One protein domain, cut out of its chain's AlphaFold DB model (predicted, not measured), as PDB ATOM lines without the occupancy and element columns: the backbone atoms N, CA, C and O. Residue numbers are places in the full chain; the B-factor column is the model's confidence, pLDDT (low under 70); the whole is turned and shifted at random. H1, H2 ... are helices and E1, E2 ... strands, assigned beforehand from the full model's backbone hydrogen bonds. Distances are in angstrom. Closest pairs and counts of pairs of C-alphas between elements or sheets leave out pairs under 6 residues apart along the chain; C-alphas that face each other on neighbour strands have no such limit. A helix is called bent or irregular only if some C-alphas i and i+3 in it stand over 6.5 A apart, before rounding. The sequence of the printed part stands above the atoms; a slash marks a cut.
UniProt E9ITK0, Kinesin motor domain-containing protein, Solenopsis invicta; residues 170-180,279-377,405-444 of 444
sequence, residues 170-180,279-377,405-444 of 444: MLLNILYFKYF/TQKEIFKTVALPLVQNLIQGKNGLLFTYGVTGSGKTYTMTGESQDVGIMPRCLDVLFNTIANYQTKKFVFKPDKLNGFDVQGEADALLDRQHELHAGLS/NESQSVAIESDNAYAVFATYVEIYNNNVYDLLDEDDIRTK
ATOM      1  N   MET A 170      33.520  31.381 -35.765       27.08
ATOM      2  CA  MET A 170      34.144  31.615 -37.057       27.08
ATOM      3  C   MET A 170      35.645  31.445 -36.830       27.08
ATOM      4  O   MET A 170      36.370  32.415 -36.612       27.08
ATOM      5  N   LEU A 171      36.106  30.194 -36.779       27.19
ATOM      6  CA  LEU A 171      37.521  29.892 -36.920       27.19
ATOM      7  C   LEU A 171      37.891  30.260 -38.355       27.19
ATOM      8  O   LEU A 171      37.849  29.424 -39.250       27.19
ATOM      9  N   LEU A 172      38.266  31.521 -38.572       30.12
ATOM     10  CA  LEU A 172      39.136  31.889 -39.682       30.12
ATOM     11  C   LEU A 172      40.507  31.275 -39.398       30.12
ATOM     12  O   LEU A 172      41.459  31.953 -39.019       30.12
ATOM     13  N   ASN A 173      40.595  29.958 -39.567       28.52
ATOM     14  CA  ASN A 173      41.858  29.289 -39.800       28.52
ATOM     15  C   ASN A 173      42.263  29.643 -41.231       28.52
ATOM     16  O   ASN A 173      42.098  28.848 -42.157       28.52
ATOM     17  N   ILE A 174      42.776  30.862 -41.419       31.55
ATOM     18  CA  ILE A 174      43.627  31.156 -42.568       31.55
ATOM     19  C   ILE A 174      44.928  30.404 -42.279       31.55
ATOM     20  O   ILE A 174      45.843  30.920 -41.638       31.55
ATOM     21  N   LEU A 175      44.953  29.120 -42.644       27.66
ATOM     22  CA  LEU A 175      46.143  28.280 -42.588       27.66
ATOM     23  C   LEU A 175      47.142  28.853 -43.593       27.66
ATOM     24  O   LEU A 175      47.061  28.583 -44.788       27.66
ATOM     25  N   TYR A 176      48.060  29.682 -43.099       29.16
ATOM     26  CA  TYR A 176      49.178  30.192 -43.877       29.16
ATOM     27  C   TYR A 176      50.461  29.472 -43.454       29.16
ATOM     28  O   TYR A 176      50.915  29.606 -42.317       29.16
ATOM     29  N   PHE A 177      51.051  28.705 -44.373       29.45
ATOM     30  CA  PHE A 177      52.357  28.073 -44.196       29.45
ATOM     31  C   PHE A 177      53.357  28.656 -45.199       29.45
ATOM     32  O   PHE A 177      53.202  28.531 -46.410       29.45
ATOM     33  N   LYS A 178      54.412  29.280 -44.666       26.34
ATOM     34  CA  LYS A 178      55.573  29.793 -45.402       26.34
ATOM     35  C   LYS A 178      56.505  28.629 -45.747       26.34
ATOM     36  O   LYS A 178      57.139  28.073 -44.851       26.34
ATOM     37  N   TYR A 179      56.615  28.273 -47.028       26.00
ATOM     38  CA  TYR A 179      57.698  27.412 -47.511       26.00
ATOM     39  C   TYR A 179      58.878  28.283 -47.951       26.00
ATOM     40  O   TYR A 179      58.767  29.104 -48.855       26.00
ATOM     41  N   PHE A 180      60.004  28.115 -47.263       25.89
ATOM     42  CA  PHE A 180      61.254  28.836 -47.483       25.89
ATOM     43  C   PHE A 180      61.920  28.335 -48.775       25.89
ATOM     44  O   PHE A 180      62.434  27.215 -48.804       25.89
ATOM     45  N   THR A 279      34.024  53.684 -35.376       92.75
ATOM     46  CA  THR A 279      33.754  53.071 -36.680       92.75
ATOM     47  C   THR A 279      34.319  51.650 -36.786       92.75
ATOM     48  O   THR A 279      35.301  51.291 -36.130       92.75
ATOM     49  N   GLN A 280      33.767  50.824 -37.686       92.56
ATOM     50  CA  GLN A 280      34.313  49.483 -37.965       92.56
ATOM     51  C   GLN A 280      35.787  49.532 -38.388       92.56
ATOM     52  O   GLN A 280      36.569  48.646 -38.041       92.56
ATOM     53  N   LYS A 281      36.172  50.588 -39.114       91.88
ATOM     54  CA  LYS A 281      37.542  50.827 -39.578       91.88
ATOM     55  C   LYS A 281      38.521  51.027 -38.421       91.88
ATOM     56  O   LYS A 281      39.617  50.474 -38.438       91.88
ATOM     57  N   GLU A 282      38.150  51.809 -37.414       92.56
ATOM     58  CA  GLU A 282      39.001  52.056 -36.241       92.56
ATOM     59  C   GLU A 282      39.164  50.801 -35.383       92.56
ATOM     60  O   GLU A 282      40.275  50.481 -34.945       92.56
ATOM     61  N   ILE A 283      38.082  50.033 -35.219       93.06
ATOM     62  CA  ILE A 283      38.122  48.742 -34.524       93.06
ATOM     63  C   ILE A 283      39.033  47.766 -35.272       93.06
ATOM     64  O   ILE A 283      39.890  47.134 -34.655       93.06
ATOM     65  N   PHE A 284      38.897  47.673 -36.598       93.06
ATOM     66  CA  PHE A 284      39.762  46.841 -37.432       93.06
ATOM     67  C   PHE A 284      41.242  47.213 -37.264       93.06
ATOM     68  O   PHE A 284      42.059  46.340 -36.961       93.06
ATOM     69  N   LYS A 285      41.586  48.502 -37.379       93.19
ATOM     70  CA  LYS A 285      42.968  48.990 -37.232       93.19
ATOM     71  C   LYS A 285      43.579  48.660 -35.873       93.19
ATOM     72  O   LYS A 285      44.767  48.361 -35.797       93.19
ATOM     73  N   THR A 286      42.778  48.723 -34.815       92.06
ATOM     74  CA  THR A 286      43.259  48.513 -33.445       92.06
ATOM     75  C   THR A 286      43.370  47.027 -33.105       92.06
ATOM     76  O   THR A 286      44.358  46.597 -32.515       92.06
ATOM     77  N   VAL A 287      42.368  46.227 -33.483       91.69
ATOM     78  CA  VAL A 287      42.232  44.834 -33.031       91.69
ATOM     79  C   VAL A 287      42.786  43.836 -34.046       91.69
ATOM     80  O   VAL A 287      43.491  42.904 -33.668       91.69
ATOM     81  N   ALA A 288      42.462  44.002 -35.329       90.88
ATOM     82  CA  ALA A 288      42.649  42.965 -36.341       90.88
ATOM     83  C   ALA A 288      43.855  43.204 -37.260       90.88
ATOM     84  O   ALA A 288      44.537  42.245 -37.619       90.88
ATOM     85  N   LEU A 289      44.185  44.458 -37.580       90.88
ATOM     86  CA  LEU A 289      45.358  44.787 -38.397       90.88
ATOM     87  C   LEU A 289      46.673  44.210 -37.823       90.88
ATOM     88  O   LEU A 289      47.430  43.616 -38.595       90.88
ATOM     89  N   PRO A 290      46.943  44.257 -36.498       90.62
ATOM     90  CA  PRO A 290      48.120  43.597 -35.928       90.62
ATOM     91  C   PRO A 290      48.113  42.071 -36.112       90.62
ATOM     92  O   PRO A 290      49.173  41.456 -36.230       90.62
ATOM     93  N   LEU A 291      46.933  41.440 -36.153       88.88
ATOM     94  CA  LEU A 291      46.801  40.001 -36.397       88.88
ATOM     95  C   LEU A 291      47.138  39.654 -37.851       88.88
ATOM     96  O   LEU A 291      47.850  38.683 -38.083       88.88
ATOM     97  N   VAL A 292      46.701  40.473 -38.812       87.88
ATOM     98  CA  VAL A 292      47.052  40.305 -40.235       87.88
ATOM     99  C   VAL A 292      48.556  40.507 -40.455       87.88
ATOM    100  O   VAL A 292      49.195  39.714 -41.143       87.88
ATOM    101  N   GLN A 293      49.161  41.507 -39.808       87.38
ATOM    102  CA  GLN A 293      50.616  41.711 -39.842       87.38
ATOM    103  C   GLN A 293      51.379  40.502 -39.282       87.38
ATOM    104  O   GLN A 293      52.360  40.050 -39.873       87.38
ATOM    105  N   ASN A 294      50.912  39.953 -38.158       85.69
ATOM    106  CA  ASN A 294      51.470  38.738 -37.570       85.69
ATOM    107  C   ASN A 294      51.329  37.532 -38.511       85.69
ATOM    108  O   ASN A 294      52.292  36.781 -38.662       85.69
ATOM    109  N   LEU A 295      50.186  37.386 -39.187       83.75
ATOM    110  CA  LEU A 295      49.941  36.320 -40.162       83.75
ATOM    111  C   LEU A 295      50.953  36.356 -41.312       83.75
ATOM    112  O   LEU A 295      51.546  35.332 -41.645       83.75
ATOM    113  N   ILE A 296      51.224  37.543 -41.862       82.62
ATOM    114  CA  ILE A 296      52.208  37.733 -42.941       82.62
ATOM    115  C   ILE A 296      53.631  37.388 -42.471       82.62
ATOM    116  O   ILE A 296      54.433  36.853 -43.237       82.62
ATOM    117  N   GLN A 297      53.931  37.619 -41.189       81.25
ATOM    118  CA  GLN A 297      55.184  37.209 -40.543       81.25
ATOM    119  C   GLN A 297      55.230  35.713 -40.169       81.25
ATOM    120  O   GLN A 297      56.209  35.268 -39.568       81.25
ATOM    121  N   GLY A 298      54.196  34.929 -40.490       76.50
ATOM    122  CA  GLY A 298      54.122  33.500 -40.170       76.50
ATOM    123  C   GLY A 298      53.756  33.197 -38.714       76.50
ATOM    124  O   GLY A 298      54.113  32.138 -38.199       76.50
ATOM    125  N   LYS A 299      53.075  34.120 -38.024       81.69
ATOM    126  CA  LYS A 299      52.538  33.919 -36.670       81.69
ATOM    127  C   LYS A 299      51.024  33.734 -36.725       81.69
ATOM    128  O   LYS A 299      50.325  34.461 -37.424       81.69
ATOM    129  N   ASN A 300      50.510  32.817 -35.913       82.62
ATOM    130  CA  ASN A 300      49.073  32.567 -35.827       82.62
ATOM    131  C   ASN A 300      48.360  33.688 -35.056       82.62
ATOM    132  O   ASN A 300      48.869  34.176 -34.044       82.62
ATOM    133  N   GLY A 301      47.163  34.054 -35.513       84.44
ATOM    134  CA  GLY A 301      46.264  34.990 -34.840       84.44
ATOM    135  C   GLY A 301      44.919  34.331 -34.544       84.44
ATOM    136  O   GLY A 301      44.464  33.483 -35.306       84.44
ATOM    137  N   LEU A 302      44.288  34.716 -33.436       85.25
ATOM    138  CA  LEU A 302      42.979  34.207 -33.034       85.25
ATOM    139  C   LEU A 302      42.133  35.353 -32.483       85.25
ATOM    140  O   LEU A 302      42.572  36.070 -31.584       85.25
ATOM    141  N   LEU A 303      40.925  35.514 -33.022       87.69
ATOM    142  CA  LEU A 303      39.987  36.561 -32.636       87.69
ATOM    143  C   LEU A 303      38.615  35.952 -32.358       87.69
ATOM    144  O   LEU A 303      38.082  35.204 -33.174       87.69
ATOM    145  N   PHE A 304      38.022  36.329 -31.227       87.62
ATOM    146  CA  PHE A 304      36.667  35.934 -30.863       87.62
ATOM    147  C   PHE A 304      35.807  37.161 -30.592       87.62
ATOM    148  O   PHE A 304      36.231  38.094 -29.914       87.62
ATOM    149  N   THR A 305      34.558  37.121 -31.048       87.44
ATOM    150  CA  THR A 305      33.518  38.053 -30.601       87.44
ATOM    151  C   THR A 305      32.626  37.361 -29.580       87.44
ATOM    152  O   THR A 305      32.007  36.341 -29.890       87.44
ATOM    153  N   TYR A 306      32.518  37.924 -28.378       88.44
ATOM    154  CA  TYR A 306      31.706  37.381 -27.287       88.44
ATOM    155  C   TYR A 306      30.599  38.359 -26.871       88.44
ATOM    156  O   TYR A 306      30.753  39.569 -26.994       88.44
ATOM    157  N   GLY A 307      29.461  37.836 -26.405       85.69
ATOM    158  CA  GLY A 307      28.320  38.641 -25.960       85.69
ATOM    159  C   GLY A 307      26.964  37.968 -26.170       85.69
ATOM    160  O   GLY A 307      26.857  36.912 -26.798       85.69
ATOM    161  N   VAL A 308      25.899  38.603 -25.680       84.69
ATOM    162  CA  VAL A 308      24.507  38.130 -25.811       84.69
ATOM    163  C   VAL A 308      23.957  38.305 -27.232       84.69
ATOM    164  O   VAL A 308      24.511  39.039 -28.052       84.69
ATOM    165  N   THR A 309      22.883  37.601 -27.589       83.81
ATOM    166  CA  THR A 309      22.203  37.811 -28.882       83.81
ATOM    167  C   THR A 309      21.763  39.274 -29.016       83.81
ATOM    168  O   THR A 309      21.255  39.851 -28.064       83.81
ATOM    169  N   GLY A 310      22.002  39.887 -30.180       83.38
ATOM    170  CA  GLY A 310      21.695  41.306 -30.411       83.38
ATOM    171  C   GLY A 310      22.728  42.303 -29.865       83.38
ATOM    172  O   GLY A 310      22.550  43.503 -30.034       83.38
ATOM    173  N   SER A 311      23.839  41.854 -29.266       86.44
ATOM    174  CA  SER A 311      24.894  42.752 -28.757       86.44
ATOM    175  C   SER A 311      25.842  43.316 -29.829       86.44
ATOM    176  O   SER A 311      26.809  43.980 -29.480       86.44
ATOM    177  N   GLY A 312      25.628  43.019 -31.117       87.81
ATOM    178  CA  GLY A 312      26.495  43.497 -32.205       87.81
ATOM    179  C   GLY A 312      27.696  42.602 -32.553       87.81
ATOM    180  O   GLY A 312      28.614  43.060 -33.228       87.81
ATOM    181  N   LYS A 313      27.711  41.320 -32.149       88.31
ATOM    182  CA  LYS A 313      28.780  40.363 -32.530       88.31
ATOM    183  C   LYS A 313      28.920  40.207 -34.049       88.31
ATOM    184  O   LYS A 313      29.990  40.452 -34.592       88.31
ATOM    185  N   THR A 314      27.828  39.847 -34.729       86.62
ATOM    186  CA  THR A 314      27.792  39.666 -36.191       86.62
ATOM    187  C   THR A 314      28.083  40.972 -36.922       86.62
ATOM    188  O   THR A 314      28.842  40.972 -37.883       86.62
ATOM    189  N   TYR A 315      27.567  42.093 -36.411       88.88
ATOM    190  CA  TYR A 315      27.896  43.423 -36.922       88.88
ATOM    191  C   TYR A 315      29.401  43.708 -36.813       88.88
ATOM    192  O   TYR A 315      30.010  44.160 -37.766       88.88
ATOM    193  N   THR A 316      30.056  43.363 -35.702       89.50
ATOM    194  CA  THR A 316      31.511  43.548 -35.561       89.50
ATOM    195  C   THR A 316      32.314  42.639 -36.500       89.50
ATOM    196  O   THR A 316      33.279  43.088 -37.114       89.50
ATOM    197  N   MET A 317      31.931  41.363 -36.621       88.75
ATOM    198  CA  MET A 317      32.687  40.387 -37.413       88.75
ATOM    199  C   MET A 317      32.472  40.557 -38.921       88.75
ATOM    200  O   MET A 317      33.439  40.698 -39.662       88.75
ATOM    201  N   THR A 318      31.220  40.566 -39.376       86.69
ATOM    202  CA  THR A 318      30.856  40.609 -40.802       86.69
ATOM    203  C   THR A 318      30.511  42.026 -41.252       86.69
ATOM    204  O   THR A 318      30.929  42.448 -42.327       86.69
ATOM    205  N   GLY A 319      29.804  42.780 -40.408       87.44
ATOM    206  CA  GLY A 319      29.294  44.112 -40.744       87.44
ATOM    207  C   GLY A 319      28.098  44.089 -41.686       87.44
ATOM    208  O   GLY A 319      27.446  43.061 -41.870       87.44
ATOM    209  N   GLU A 320      27.817  45.253 -42.257       84.69
ATOM    210  CA  GLU A 320      26.758  45.482 -43.240       84.69
ATOM    211  C   GLU A 320      27.367  45.920 -44.574       84.69
ATOM    212  O   GLU A 320      28.538  46.286 -44.643       84.69
ATOM    213  N   SER A 321      26.582  45.917 -45.655       79.44
ATOM    214  CA  SER A 321      27.086  46.269 -46.992       79.44
ATOM    215  C   SER A 321      27.681  47.679 -47.076       79.44
ATOM    216  O   SER A 321      28.566  47.910 -47.893       79.44
ATOM    217  N   GLN A 322      27.192  48.612 -46.253       81.81
ATOM    218  CA  GLN A 322      27.681  49.995 -46.193       81.81
ATOM    219  C   GLN A 322      28.838  50.173 -45.201       81.81
ATOM    220  O   GLN A 322      29.670  51.055 -45.392       81.81
ATOM    221  N   ASP A 323      28.909  49.328 -44.167       85.19
ATOM    222  CA  ASP A 323      29.959  49.370 -43.151       85.19
ATOM    223  C   ASP A 323      30.442  47.956 -42.804       85.19
ATOM    224  O   ASP A 323      29.980  47.287 -41.870       85.19
ATOM    225  N   VAL A 324      31.369  47.479 -43.633       89.62
ATOM    226  CA  VAL A 324      31.901  46.118 -43.563       89.62
ATOM    227  C   VAL A 324      32.702  45.894 -42.278       89.62
ATOM    228  O   VAL A 324      33.355  46.802 -41.755       89.62
ATOM    229  N   GLY A 325      32.632  44.677 -41.742       88.50
ATOM    230  CA  GLY A 325      33.250  44.301 -40.472       88.50
ATOM    231  C   GLY A 325      34.698  43.860 -40.574       88.50
ATOM    232  O   GLY A 325      35.380  44.076 -41.572       88.50
ATOM    233  N   ILE A 326      35.178  43.251 -39.492       90.25
ATOM    234  CA  ILE A 326      36.574  42.829 -39.362       90.25
ATOM    235  C   ILE A 326      36.957  41.790 -40.424       90.25
ATOM    236  O   ILE A 326      38.007  41.919 -41.041       90.25
ATOM    237  N   MET A 327      36.122  40.773 -40.645       88.00
ATOM    238  CA  MET A 327      36.414  39.655 -41.548       88.00
ATOM    239  C   MET A 327      36.683  40.095 -42.999       88.00
ATOM    240  O   MET A 327      37.770  39.786 -43.492       88.00
ATOM    241  N   PRO A 328      35.787  40.841 -43.675       87.44
ATOM    242  CA  PRO A 328      36.054  41.313 -45.035       87.44
ATOM    243  C   PRO A 328      37.279  42.238 -45.101       87.44
ATOM    244  O   PRO A 328      38.136  42.025 -45.949       87.44
ATOM    245  N   ARG A 329      37.456  43.164 -44.142       89.38
ATOM    246  CA  ARG A 329      38.639  44.051 -44.098       89.38
ATOM    247  C   ARG A 329      39.953  43.281 -43.937       89.38
ATOM    248  O   ARG A 329      40.958  43.640 -44.545       89.38
ATOM    249  N   CYS A 330      39.958  42.205 -43.144       88.38
ATOM    250  CA  CYS A 330      41.114  41.314 -43.022       88.38
ATOM    251  C   CYS A 330      41.477  40.674 -44.363       88.38
ATOM    252  O   CYS A 330      42.659  40.613 -44.699       88.38
ATOM    253  N   LEU A 331      40.478  40.189 -45.104       87.12
ATOM    254  CA  LEU A 331      40.691  39.587 -46.419       87.12
ATOM    255  C   LEU A 331      41.191  40.633 -47.416       87.12
ATOM    256  O   LEU A 331      42.174  40.365 -48.098       87.12
ATOM    257  N   ASP A 332      40.603  41.829 -47.435       87.44
ATOM    258  CA  ASP A 332      41.032  42.920 -48.315       87.44
ATOM    259  C   ASP A 332      42.504  43.277 -48.085       87.44
ATOM    260  O   ASP A 332      43.305  43.249 -49.018       87.44
ATOM    261  N   VAL A 333      42.900  43.538 -46.833       87.88
ATOM    262  CA  VAL A 333      44.298  43.856 -46.496       87.88
ATOM    263  C   VAL A 333      45.224  42.687 -46.821       87.88
ATOM    264  O   VAL A 333      46.318  42.907 -47.343       87.88
ATOM    265  N   LEU A 334      44.807  41.445 -46.555       86.56
ATOM    266  CA  LEU A 334      45.602  40.262 -46.876       86.56
ATOM    267  C   LEU A 334      45.849  40.154 -48.385       86.56
ATOM    268  O   LEU A 334      47.003  40.078 -48.799       86.56
ATOM    269  N   PHE A 335      44.784  40.185 -49.191       86.06
ATOM    270  CA  PHE A 335      44.850  40.061 -50.647       86.06
ATOM    271  C   PHE A 335      45.599  41.229 -51.292       86.06
ATOM    272  O   PHE A 335      46.458  40.986 -52.138       86.06
ATOM    273  N   ASN A 336      45.370  42.462 -50.830       87.50
ATOM    274  CA  ASN A 336      46.116  43.644 -51.273       87.50
ATOM    275  C   ASN A 336      47.608  43.532 -50.955       87.50
ATOM    276  O   ASN A 336      48.450  43.944 -51.749       87.50
ATOM    277  N   THR A 337      47.947  42.962 -49.798       84.94
ATOM    278  CA  THR A 337      49.339  42.786 -49.392       84.94
ATOM    279  C   THR A 337      50.036  41.751 -50.275       84.94
ATOM    280  O   THR A 337      51.102  42.032 -50.814       84.94
ATOM    281  N   ILE A 338      49.436  40.575 -50.483       82.81
ATOM    282  CA  ILE A 338      50.088  39.471 -51.208       82.81
ATOM    283  C   ILE A 338      49.923  39.532 -52.732       82.81
ATOM    284  O   ILE A 338      50.463  38.659 -53.401       82.81
ATOM    285  N   ALA A 339      49.187  40.502 -53.285       83.81
ATOM    286  CA  ALA A 339      48.754  40.531 -54.689       83.81
ATOM    287  C   ALA A 339      49.867  40.199 -55.704       83.81
ATOM    288  O   ALA A 339      49.673  39.360 -56.578       83.81
ATOM    289  N   ASN A 340      51.057  40.786 -55.540       80.25
ATOM    290  CA  ASN A 340      52.194  40.585 -56.453       80.25
ATOM    291  C   ASN A 340      52.988  39.290 -56.204       80.25
ATOM    292  O   ASN A 340      53.879  38.955 -56.979       80.25
ATOM    293  N   TYR A 341      52.690  38.577 -55.120       80.19
ATOM    294  CA  TYR A 341      53.410  37.384 -54.672       80.19
ATOM    295  C   TYR A 341      52.529  36.127 -54.689       80.19
ATOM    296  O   TYR A 341      52.923  35.084 -54.164       80.19
ATOM    297  N   GLN A 342      51.326  36.206 -55.263       78.19
ATOM    298  CA  GLN A 342      50.415  35.070 -55.329       78.19
ATOM    299  C   GLN A 342      50.881  34.012 -56.324       78.19
ATOM    300  O   GLN A 342      51.221  34.300 -57.472       78.19
ATOM    301  N   THR A 343      50.834  32.753 -55.902       78.81
ATOM    302  CA  THR A 343      50.994  31.625 -56.816       78.81
ATOM    303  C   THR A 343      49.711  31.342 -57.579       78.81
ATOM    304  O   THR A 343      48.608  31.502 -57.055       78.81
ATOM    305  N   LYS A 344      49.865  30.800 -58.788       80.50
ATOM    306  CA  LYS A 344      48.754  30.254 -59.571       80.50
ATOM    307  C   LYS A 344      48.043  29.137 -58.795       80.50
ATOM    308  O   LYS A 344      48.662  28.390 -58.032       80.50
ATOM    309  N   LYS A 345      46.737  28.991 -59.026       77.38
ATOM    310  CA  LYS A 345      45.922  27.926 -58.425       77.38
ATOM    311  C   LYS A 345      46.522  26.540 -58.717       77.38
ATOM    312  O   LYS A 345      47.100  26.332 -59.784       77.38
ATOM    313  N   PHE A 346      46.363  25.611 -57.772       79.44
ATOM    314  CA  PHE A 346      46.869  24.227 -57.795       79.44
ATOM    315  C   PHE A 346      48.385  24.038 -57.679       79.44
ATOM    316  O   PHE A 346      48.833  22.894 -57.632       79.44
ATOM    317  N   VAL A 347      49.181  25.107 -57.559       77.88
ATOM    318  CA  VAL A 347      50.607  24.976 -57.198       77.88
ATOM    319  C   VAL A 347      50.750  24.380 -55.796       77.88
ATOM    320  O   VAL A 347      51.532  23.456 -55.598       77.88
ATOM    321  N   PHE A 348      49.943  24.852 -54.846       82.75
ATOM    322  CA  PHE A 348      49.790  24.233 -53.532       82.75
ATOM    323  C   PHE A 348      48.493  23.425 -53.490       82.75
ATOM    324  O   PHE A 348      47.444  23.909 -53.931       82.75
ATOM    325  N   LYS A 349      48.553  22.207 -52.950       80.94
ATOM    326  CA  LYS A 349      47.403  21.306 -52.821       80.94
ATOM    327  C   LYS A 349      47.325  20.735 -51.407       80.94
ATOM    328  O   LYS A 349      48.339  20.243 -50.923       80.94
ATOM    329  N   PRO A 350      46.157  20.765 -50.745       80.88
ATOM    330  CA  PRO A 350      45.993  20.121 -49.447       80.88
ATOM    331  C   PRO A 350      46.269  18.613 -49.535       80.88
ATOM    332  O   PRO A 350      45.756  17.938 -50.430       80.88
ATOM    333  N   ASP A 351      47.031  18.074 -48.586       78.88
ATOM    334  CA  ASP A 351      47.429  16.654 -48.531       78.88
ATOM    335  C   ASP A 351      46.390  15.743 -47.834       78.88
ATOM    336  O   ASP A 351      46.617  14.546 -47.648       78.88
ATOM    337  N   LYS A 352      45.231  16.308 -47.455       77.56
ATOM    338  CA  LYS A 352      44.146  15.692 -46.656       77.56
ATOM    339  C   LYS A 352      44.509  15.347 -45.203       77.56
ATOM    340  O   LYS A 352      43.672  14.817 -44.479       77.56
ATOM    341  N   LEU A 353      45.719  15.673 -44.758       77.44
ATOM    342  CA  LEU A 353      46.242  15.453 -43.409       77.44
ATOM    343  C   LEU A 353      46.662  16.778 -42.751       77.44
ATOM    344  O   LEU A 353      47.577  16.810 -41.929       77.44
ATOM    345  N   ASN A 354      45.957  17.868 -43.083       74.62
ATOM    346  CA  ASN A 354      46.227  19.229 -42.602       74.62
ATOM    347  C   ASN A 354      47.623  19.770 -42.994       74.62
ATOM    348  O   ASN A 354      48.152  20.674 -42.344       74.62
ATOM    349  N   GLY A 355      48.222  19.218 -44.048       75.12
ATOM    350  CA  GLY A 355      49.416  19.718 -44.714       75.12
ATOM    351  C   GLY A 355      49.139  20.121 -46.164       75.12
ATOM    352  O   GLY A 355      48.011  20.059 -46.665       75.12
ATOM    353  N   PHE A 356      50.194  20.573 -46.839       82.50
ATOM    354  CA  PHE A 356      50.145  21.021 -48.226       82.50
ATOM    355  C   PHE A 356      51.318  20.438 -49.006       82.50
ATOM    356  O   PHE A 356      52.468  20.540 -48.577       82.50
ATOM    357  N   ASP A 357      51.015  19.896 -50.178       82.12
ATOM    358  CA  ASP A 357      51.986  19.454 -51.164       82.12
ATOM    359  C   ASP A 357      52.168  20.519 -52.249       82.12
ATOM    360  O   ASP A 357      51.224  21.214 -52.640       82.12
ATOM    361  N   VAL A 358      53.394  20.622 -52.762       83.25
ATOM    362  CA  VAL A 358      53.716  21.471 -53.913       83.25
ATOM    363  C   VAL A 358      53.684  20.618 -55.175       83.25
ATOM    364  O   VAL A 358      54.446  19.657 -55.303       83.25
ATOM    365  N   GLN A 359      52.807  20.971 -56.109       79.94
ATOM    366  CA  GLN A 359      52.693  20.309 -57.406       79.94
ATOM    367  C   GLN A 359      53.639  20.946 -58.429       79.94
ATOM    368  O   GLN A 359      53.911  22.148 -58.395       79.94
ATOM    369  N   GLY A 360      54.137  20.134 -59.365       81.06
ATOM    370  CA  GLY A 360      54.873  20.644 -60.521       81.06
ATOM    371  C   GLY A 360      53.964  21.474 -61.430       81.06
ATOM    372  O   GLY A 360      52.759  21.237 -61.492       81.06
ATOM    373  N   GLU A 361      54.535  22.428 -62.168       82.38
ATOM    374  CA  GLU A 361      53.755  23.354 -63.001       82.38
ATOM    375  C   GLU A 361      52.879  22.639 -64.044       82.38
ATOM    376  O   GLU A 361      51.734  23.037 -64.250       82.38
ATOM    377  N   ALA A 362      53.375  21.552 -64.648       81.19
ATOM    378  CA  ALA A 362      52.618  20.754 -65.614       81.19
ATOM    379  C   ALA A 362      51.376  20.094 -64.986       81.19
ATOM    380  O   ALA A 362      50.286  20.181 -65.548       81.19
ATOM    381  N   ASP A 363      51.516  19.501 -63.797       83.88
ATOM    382  CA  ASP A 363      50.401  18.863 -63.087       83.88
ATOM    383  C   ASP A 363      49.377  19.915 -62.623       83.88
ATOM    384  O   ASP A 363      48.171  19.738 -62.783       83.88
ATOM    385  N   ALA A 364      49.855  21.065 -62.131       85.06
ATOM    386  CA  ALA A 364      49.002  22.186 -61.743       85.06
ATOM    387  C   ALA A 364      48.267  22.825 -62.941       85.06
ATOM    388  O   ALA A 364      47.167  23.351 -62.784       85.06
ATOM    389  N   LEU A 365      48.859  22.824 -64.142       85.12
ATOM    390  CA  LEU A 365      48.193  23.259 -65.377       85.12
ATOM    391  C   LEU A 365      47.071  22.296 -65.782       85.12
ATOM    392  O   LEU A 365      45.981  22.754 -66.124       85.12
ATOM    393  N   LEU A 366      47.317  20.986 -65.697       86.56
ATOM    394  CA  LEU A 366      46.304  19.973 -65.995       86.56
ATOM    395  C   LEU A 366      45.112  20.070 -65.035       86.56
ATOM    396  O   LEU A 366      43.973  20.124 -65.497       86.56
ATOM    397  N   ASP A 367      45.354  20.180 -63.722       85.00
ATOM    398  CA  ASP A 367      44.290  20.348 -62.716       85.00
ATOM    399  C   ASP A 367      43.435  21.607 -62.998       85.00
ATOM    400  O   ASP A 367      42.204  21.554 -62.926       85.00
ATOM    401  N   ARG A 368      44.061  22.723 -63.411       85.06
ATOM    402  CA  ARG A 368      43.340  23.946 -63.825       85.06
ATOM    403  C   ARG A 368      42.450  23.722 -65.040       85.06
ATOM    404  O   ARG A 368      41.311  24.184 -65.060       85.06
ATOM    405  N   GLN A 369      42.960  23.026 -66.049       84.06
ATOM    406  CA  GLN A 369      42.192  22.729 -67.253       84.06
ATOM    407  C   GLN A 369      41.001  21.811 -66.938       84.06
ATOM    408  O   GLN A 369      39.892  22.047 -67.418       84.06
ATOM    409  N   HIS A 370      41.202  20.804 -66.084       82.88
ATOM    410  CA  HIS A 370      40.128  19.930 -65.619       82.88
ATOM    411  C   HIS A 370      39.022  20.697 -64.884       82.88
ATOM    412  O   HIS A 370      37.847  20.445 -65.148       82.88
ATOM    413  N   GLU A 371      39.370  21.651 -64.015       81.94
ATOM    414  CA  GLU A 371      38.385  22.486 -63.316       81.94
ATOM    415  C   GLU A 371      37.546  23.333 -64.287       81.94
ATOM    416  O   GLU A 371      36.320  23.370 -64.172       81.94
ATOM    417  N   LEU A 372      38.177  23.952 -65.291       75.56
ATOM    418  CA  LEU A 372      37.469  24.725 -66.319       75.56
ATOM    419  C   LEU A 372      36.479  23.854 -67.109       75.56
ATOM    420  O   LEU A 372      35.335  24.252 -67.337       75.56
ATOM    421  N   HIS A 373      36.886  22.639 -67.487       71.94
ATOM    422  CA  HIS A 373      36.002  21.706 -68.188       71.94
ATOM    423  C   HIS A 373      34.882  21.152 -67.291       71.94
ATOM    424  O   HIS A 373      33.776  20.919 -67.784       71.94
ATOM    425  N   ALA A 374      35.127  20.978 -65.988       69.94
ATOM    426  CA  ALA A 374      34.105  20.576 -65.021       69.94
ATOM    427  C   ALA A 374      33.067  21.688 -64.773       69.94
ATOM    428  O   ALA A 374      31.872  21.407 -64.706       69.94
ATOM    429  N   GLY A 375      33.478  22.958 -64.721       57.88
ATOM    430  CA  GLY A 375      32.553  24.092 -64.579       57.88
ATOM    431  C   GLY A 375      31.575  24.243 -65.755       57.88
ATOM    432  O   GLY A 375      30.424  24.639 -65.567       57.88
ATOM    433  N   LEU A 376      31.993  23.859 -66.966       54.28
ATOM    434  CA  LEU A 376      31.156  23.893 -68.172       54.28
ATOM    435  C   LEU A 376      30.133  22.744 -68.244       54.28
ATOM    436  O   LEU A 376      29.100  22.886 -68.902       54.28
ATOM    437  N   SER A 377      30.385  21.607 -67.586       45.72
ATOM    438  CA  SER A 377      29.458  20.467 -67.589       45.72
ATOM    439  C   SER A 377      28.290  20.658 -66.610       45.72
ATOM    440  O   SER A 377      27.165  20.263 -66.923       45.72
ATOM    441  N   ASN A 405      38.109  49.464 -50.401       51.25
ATOM    442  CA  ASN A 405      39.505  49.684 -50.761       51.25
ATOM    443  C   ASN A 405      40.259  50.317 -49.579       51.25
ATOM    444  O   ASN A 405      40.521  51.521 -49.544       51.25
ATOM    445  N   GLU A 406      40.566  49.518 -48.555       56.94
ATOM    446  CA  GLU A 406      41.593  49.901 -47.592       56.94
ATOM    447  C   GLU A 406      42.954  49.744 -48.274       56.94
ATOM    448  O   GLU A 406      43.488  48.645 -48.382       56.94
ATOM    449  N   SER A 407      43.532  50.855 -48.740       56.22
ATOM    450  CA  SER A 407      44.856  50.916 -49.390       56.22
ATOM    451  C   SER A 407      46.030  50.562 -48.457       56.22
ATOM    452  O   SER A 407      47.154  51.012 -48.667       56.22
ATOM    453  N   GLN A 408      45.780  49.817 -47.380       63.88
ATOM    454  CA  GLN A 408      46.796  49.371 -46.443       63.88
ATOM    455  C   GLN A 408      47.395  48.060 -46.952       63.88
ATOM    456  O   GLN A 408      46.741  47.022 -46.940       63.88
ATOM    457  N   SER A 409      48.654  48.116 -47.377       69.75
ATOM    458  CA  SER A 409      49.497  46.943 -47.589       69.75
ATOM    459  C   SER A 409      50.542  46.859 -46.477       69.75
ATOM    460  O   SER A 409      51.022  47.871 -45.959       69.75
ATOM    461  N   VAL A 410      50.869  45.638 -46.062       73.81
ATOM    462  CA  VAL A 410      51.937  45.373 -45.089       73.81
ATOM    463  C   VAL A 410      53.204  44.963 -45.845       73.81
ATOM    464  O   VAL A 410      53.132  44.338 -46.899       73.81
ATOM    465  N   ALA A 411      54.382  45.314 -45.327       71.75
ATOM    466  CA  ALA A 411      55.648  44.911 -45.934       71.75
ATOM    467  C   ALA A 411      55.802  43.377 -45.938       71.75
ATOM    468  O   ALA A 411      55.668  42.730 -44.896       71.75
ATOM    469  N   ILE A 412      56.108  42.819 -47.109       71.12
ATOM    470  CA  ILE A 412      56.375  41.395 -47.332       71.12
ATOM    471  C   ILE A 412      57.859  41.200 -47.670       71.12
ATOM    472  O   ILE A 412      58.472  42.031 -48.338       71.12
ATOM    473  N   GLU A 413      58.430  40.078 -47.237       64.94
ATOM    474  CA  GLU A 413      59.706  39.577 -47.757       64.94
ATOM    475  C   GLU A 413      59.547  39.092 -49.207       64.94
ATOM    476  O   GLU A 413      58.782  38.159 -49.465       64.94
ATOM    477  N   SER A 414      60.310  39.681 -50.130       64.50
ATOM    478  CA  SER A 414      60.218  39.483 -51.586       64.50
ATOM    479  C   SER A 414      60.395  38.047 -52.089       64.50
ATOM    480  O   SER A 414      60.071  37.769 -53.241       64.50
ATOM    481  N   ASP A 415      60.910  37.151 -51.251       73.31
ATOM    482  CA  ASP A 415      61.382  35.825 -51.660       73.31
ATOM    483  C   ASP A 415      60.331  34.721 -51.452       73.31
ATOM    484  O   ASP A 415      60.579  33.552 -51.752       73.31
ATOM    485  N   ASN A 416      59.154  35.065 -50.921       75.44
ATOM    486  CA  ASN A 416      58.093  34.101 -50.637       75.44
ATOM    487  C   ASN A 416      56.984  34.166 -51.689       75.44
ATOM    488  O   ASN A 416      56.617  35.239 -52.164       75.44
ATOM    489  N   ALA A 417      56.401  33.008 -51.989       77.69
ATOM    490  CA  ALA A 417      55.204  32.894 -52.810       77.69
ATOM    491  C   ALA A 417      54.013  32.474 -51.936       77.69
ATOM    492  O   ALA A 417      54.162  31.644 -51.036       77.69
ATOM    493  N   TYR A 418      52.846  33.062 -52.191       79.88
ATOM    494  CA  TYR A 418      51.689  33.012 -51.301       79.88
ATOM    495  C   TYR A 418      50.509  32.306 -51.979       79.88
ATOM    496  O   TYR A 418      50.163  32.596 -53.124       79.88
ATOM    497  N   ALA A 419      49.840  31.421 -51.245       82.31
ATOM    498  CA  ALA A 419      48.515  30.908 -51.581       82.31
ATOM    499  C   ALA A 419      47.608  31.026 -50.357       82.31
ATOM    500  O   ALA A 419      48.063  30.862 -49.224       82.31
ATOM    501  N   VAL A 420      46.329  31.321 -50.588       83.44
ATOM    502  CA  VAL A 420      45.340  31.489 -49.519       83.44
ATOM    503  C   VAL A 420      44.365  30.327 -49.561       83.44
ATOM    504  O   VAL A 420      43.707  30.095 -50.573       83.44
ATOM    505  N   PHE A 421      44.260  29.625 -48.438       84.12
ATOM    506  CA  PHE A 421      43.258  28.597 -48.201       84.12
ATOM    507  C   PHE A 421      42.343  29.065 -47.078       84.12
ATOM    508  O   PHE A 421      42.812  29.550 -46.046       84.12
ATOM    509  N   ALA A 422      41.040  28.923 -47.290       83.31
ATOM    510  CA  ALA A 422      40.027  29.251 -46.306       83.31
ATOM    511  C   ALA A 422      39.297  27.973 -45.899       83.31
ATOM    512  O   ALA A 422      38.949  27.153 -46.745       83.31
ATOM    513  N   THR A 423      39.067  27.823 -44.600       82.19
ATOM    514  CA  THR A 423      38.131  26.842 -44.050       82.19
ATOM    515  C   THR A 423      37.031  27.608 -43.335       82.19
ATOM    516  O   THR A 423      37.300  28.651 -42.729       82.19
ATOM    517  N   TYR A 424      35.793  27.129 -43.430       83.50
ATOM    518  CA  TYR A 424      34.670  27.763 -42.756       83.50
ATOM    519  C   TYR A 424      33.850  26.705 -42.034       83.50
ATOM    520  O   TYR A 424      33.203  25.874 -42.652       83.50
ATOM    521  N   VAL A 425      33.924  26.719 -40.706       83.56
ATOM    522  CA  VAL A 425      33.402  25.650 -39.855       83.56
ATOM    523  C   VAL A 425      32.442  26.229 -38.825       83.56
ATOM    524  O   VAL A 425      32.742  27.247 -38.200       83.56
ATOM    525  N   GLU A 426      31.309  25.563 -38.612       82.44
ATOM    526  CA  GLU A 426      30.351  25.869 -37.551       82.44
ATOM    527  C   GLU A 426      30.399  24.794 -36.464       82.44
ATOM    528  O   GLU A 426      30.279  23.603 -36.736       82.44
ATOM    529  N   ILE A 427      30.534  25.217 -35.205       85.06
ATOM    530  CA  ILE A 427      30.383  24.327 -34.053       85.06
ATOM    531  C   ILE A 427      29.009  24.577 -33.442       85.06
ATOM    532  O   ILE A 427      28.781  25.611 -32.810       85.06
ATOM    533  N   TYR A 428      28.101  23.620 -33.603       80.38
ATOM    534  CA  TYR A 428      26.744  23.706 -33.078       80.38
ATOM    535  C   TYR A 428      26.380  22.432 -32.322       80.38
ATOM    536  O   TYR A 428      26.522  21.328 -32.832       80.38
ATOM    537  N   ASN A 429      25.904  22.589 -31.083       86.62
ATOM    538  CA  ASN A 429      25.503  21.477 -30.216       86.62
ATOM    539  C   ASN A 429      26.571  20.366 -30.092       86.62
ATOM    540  O   ASN A 429      26.269  19.185 -30.225       86.62
ATOM    541  N   ASN A 430      27.828  20.760 -29.867       86.25
ATOM    542  CA  ASN A 430      29.006  19.882 -29.804       86.25
ATOM    543  C   ASN A 430      29.330  19.106 -31.097       86.25
ATOM    544  O   ASN A 430      30.255  18.295 -31.086       86.25
ATOM    545  N   ASN A 431      28.642  19.390 -32.202       79.88
ATOM    546  CA  ASN A 431      28.964  18.872 -33.524       79.88
ATOM    547  C   ASN A 431      29.705  19.933 -34.341       79.88
ATOM    548  O   ASN A 431      29.520  21.134 -34.131       79.88
ATOM    549  N   VAL A 432      30.544  19.471 -35.264       82.94
ATOM    550  CA  VAL A 432      31.351  20.302 -36.161       82.94
ATOM    551  C   VAL A 432      30.812  20.117 -37.574       82.94
ATOM    552  O   VAL A 432      30.707  18.982 -38.028       82.94
ATOM    553  N   TYR A 433      30.470  21.216 -38.236       80.69
ATOM    554  CA  TYR A 433      29.908  21.241 -39.584       80.69
ATOM    555  C   TYR A 433      30.835  22.034 -40.501       80.69
ATOM    556  O   TYR A 433      31.209  23.158 -40.155       80.69
ATOM    557  N   ASP A 434      31.195  21.470 -41.653       84.94
ATOM    558  CA  ASP A 434      31.885  22.216 -42.702       84.94
ATOM    559  C   ASP A 434      30.847  23.018 -43.496       84.94
ATOM    560  O   ASP A 434      29.906  22.466 -44.057       84.94
ATOM    561  N   LEU A 435      30.978  24.341 -43.492       80.31
ATOM    562  CA  LEU A 435      30.062  25.238 -44.196       80.31
ATOM    563  C   LEU A 435      30.431  25.420 -45.672       80.31
ATOM    564  O   LEU A 435      29.700  26.103 -46.388       80.31
ATOM    565  N   LEU A 436      31.566  24.867 -46.112       81.06
ATOM    566  CA  LEU A 436      31.984  24.850 -47.515       81.06
ATOM    567  C   LEU A 436      31.668  23.519 -48.207       81.06
ATOM    568  O   LEU A 436      31.846  23.431 -49.421       81.06
ATOM    569  N   ASP A 437      31.226  22.501 -47.465       82.44
ATOM    570  CA  ASP A 437      30.833  21.217 -48.037       82.44
ATOM    571  C   ASP A 437      29.384  21.280 -48.553       82.44
ATOM    572  O   ASP A 437      28.442  21.558 -47.811       82.44
ATOM    573  N   GLU A 438      29.202  21.041 -49.853       64.75
ATOM    574  CA  GLU A 438      27.900  21.098 -50.532       64.75
ATOM    575  C   GLU A 438      26.986  19.918 -50.150       64.75
ATOM    576  O   GLU A 438      25.757  20.023 -50.254       64.75
ATOM    577  N   ASP A 439      27.561  18.802 -49.690       59.44
ATOM    578  CA  ASP A 439      26.801  17.596 -49.347       59.44
ATOM    579  C   ASP A 439      26.057  17.733 -48.001       59.44
ATOM    580  O   ASP A 439      24.948  17.209 -47.850       59.44
ATOM    581  N   ASP A 440      26.589  18.525 -47.063       49.72
ATOM    582  CA  ASP A 440      26.004  18.759 -45.731       49.72
ATOM    583  C   ASP A 440      24.904  19.843 -45.717       49.72
ATOM    584  O   ASP A 440      24.107  19.934 -44.778       49.72
ATOM    585  N   ILE A 441      24.806  20.665 -46.768       49.28
ATOM    586  CA  ILE A 441      23.800  21.741 -46.864       49.28
ATOM    587  C   ILE A 441      22.405  21.175 -47.192       49.28
ATOM    588  O   ILE A 441      21.389  21.798 -46.881       49.28
ATOM    589  N   ARG A 442      22.320  19.970 -47.777       45.28
ATOM    590  CA  ARG A 442      21.045  19.339 -48.181       45.28
ATOM    591  C   ARG A 442      20.267  18.678 -47.042       45.28
ATOM    592  O   ARG A 442      19.109  18.318 -47.247       45.28
ATOM    593  N   THR A 443      20.876  18.500 -45.875       40.03
ATOM    594  CA  THR A 443      20.286  17.802 -44.719       40.03
ATOM    595  C   THR A 443      19.840  18.734 -43.588       40.03
ATOM    596  O   THR A 443      19.383  18.233 -42.558       40.03
ATOM    597  N   LYS A 444      19.928  20.061 -43.763       37.91
ATOM    598  CA  LYS A 444      19.418  21.059 -42.806       37.91
ATOM    599  C   LYS A 444      17.996  21.528 -43.111       37.91
ATOM    600  O   LYS A 444      17.679  21.760 -44.299       37.91
TER     601      LYS A 444
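Overview. This is residues 170 to 180, 279 to 377 and 405 to 444 of the 444 residues of the protein "Kinesin motor domain-containing protein" of Solenopsis invicta (UniProt E9ITK0). Two small strand hairpins, E3-E4 and E1-E2, sit at separate corners of the model, away from a pair of helices, H1 and H3, that lie side by side at a steep tilt with short H2 near one end. H4 is at a further corner and touches no helix, and the extended residues 416 to 424 run through the middle to E3. The 150 printed residues include four named helices and four named strands, in the order H1, H2, H3, E1, E2, H4, E3, E4, with two antiparallel sheets of two strands each. The class is mixed, with under half of the residues in named elements. The whole is only just compact, close to loose, with a radius of gyration of the C-alphas of 17.6 A and spans of 50 by 45 by 29 A.

Along the chain. E3 is residues 425 to 428, 9.7 A long, and E4 is residues 431 to 434, 10.2 A long, its last C-alpha at (31.885, 22.216, -42.702). E1 is residues 348 to 350 and E2 residues 356 to 358. H1, residues 280 to 296, is 22.0 A long and begins at C-alpha 280 at (34.313, 49.483, -37.965). H2 is residues 313 to 317. H3, residues 326 to 341, is 23.4 A long, and H4, residues 361 to 377, is 24.9 A long.

Arrangement. E3 and E4 form an antiparallel hairpin at 154 degrees, with N 433 and O 426 at 2.8 A. E1 and E2 form an antiparallel hairpin at 146 degrees, with N 357 and O 349 at 2.8 A. The two hairpins are apart. H1 and H3 touch, closest at the C-alphas of Phe 284 and Ile 326, 5.5 A, with a steep tilt of 42 degrees, the same way. H1 is only just irregular, C-alphas 287 and 290 being 6.7 A apart, and has a kink of 46 degrees near residue 287; H3 is irregular, C-alphas 337 and 340 being 7.9 A apart. H2 and H3 only just touch, only at the corner, with 3 pairs of C-alphas within 8 A, the closest those of Met 317 and Ile 326, 5.0 A. H4 is apart from H1, H2 and H3. Every O i to N i+4 pair is within hydrogen-bond range in H2 and H4, against 10 of 13 in H1 and 10 of 12 in H3.

Size, cuts and confidence. The C-alphas of Val 308 and Ala 362, the two farthest apart, are 51.7 A apart. Residues 181 to 278 are not printed, with 38.2 A between C-alphas 180 and 279, nor are 378 to 404, with 35.2 A between C-alphas 377 and 405. The link from H1 to H2 is long. Residues 307 to 312 and 369 to 377 stand free. The mean pLDDT of the printed part is 76.5; 29 residues are under 70, among them 170 to 180 and 438 to 444.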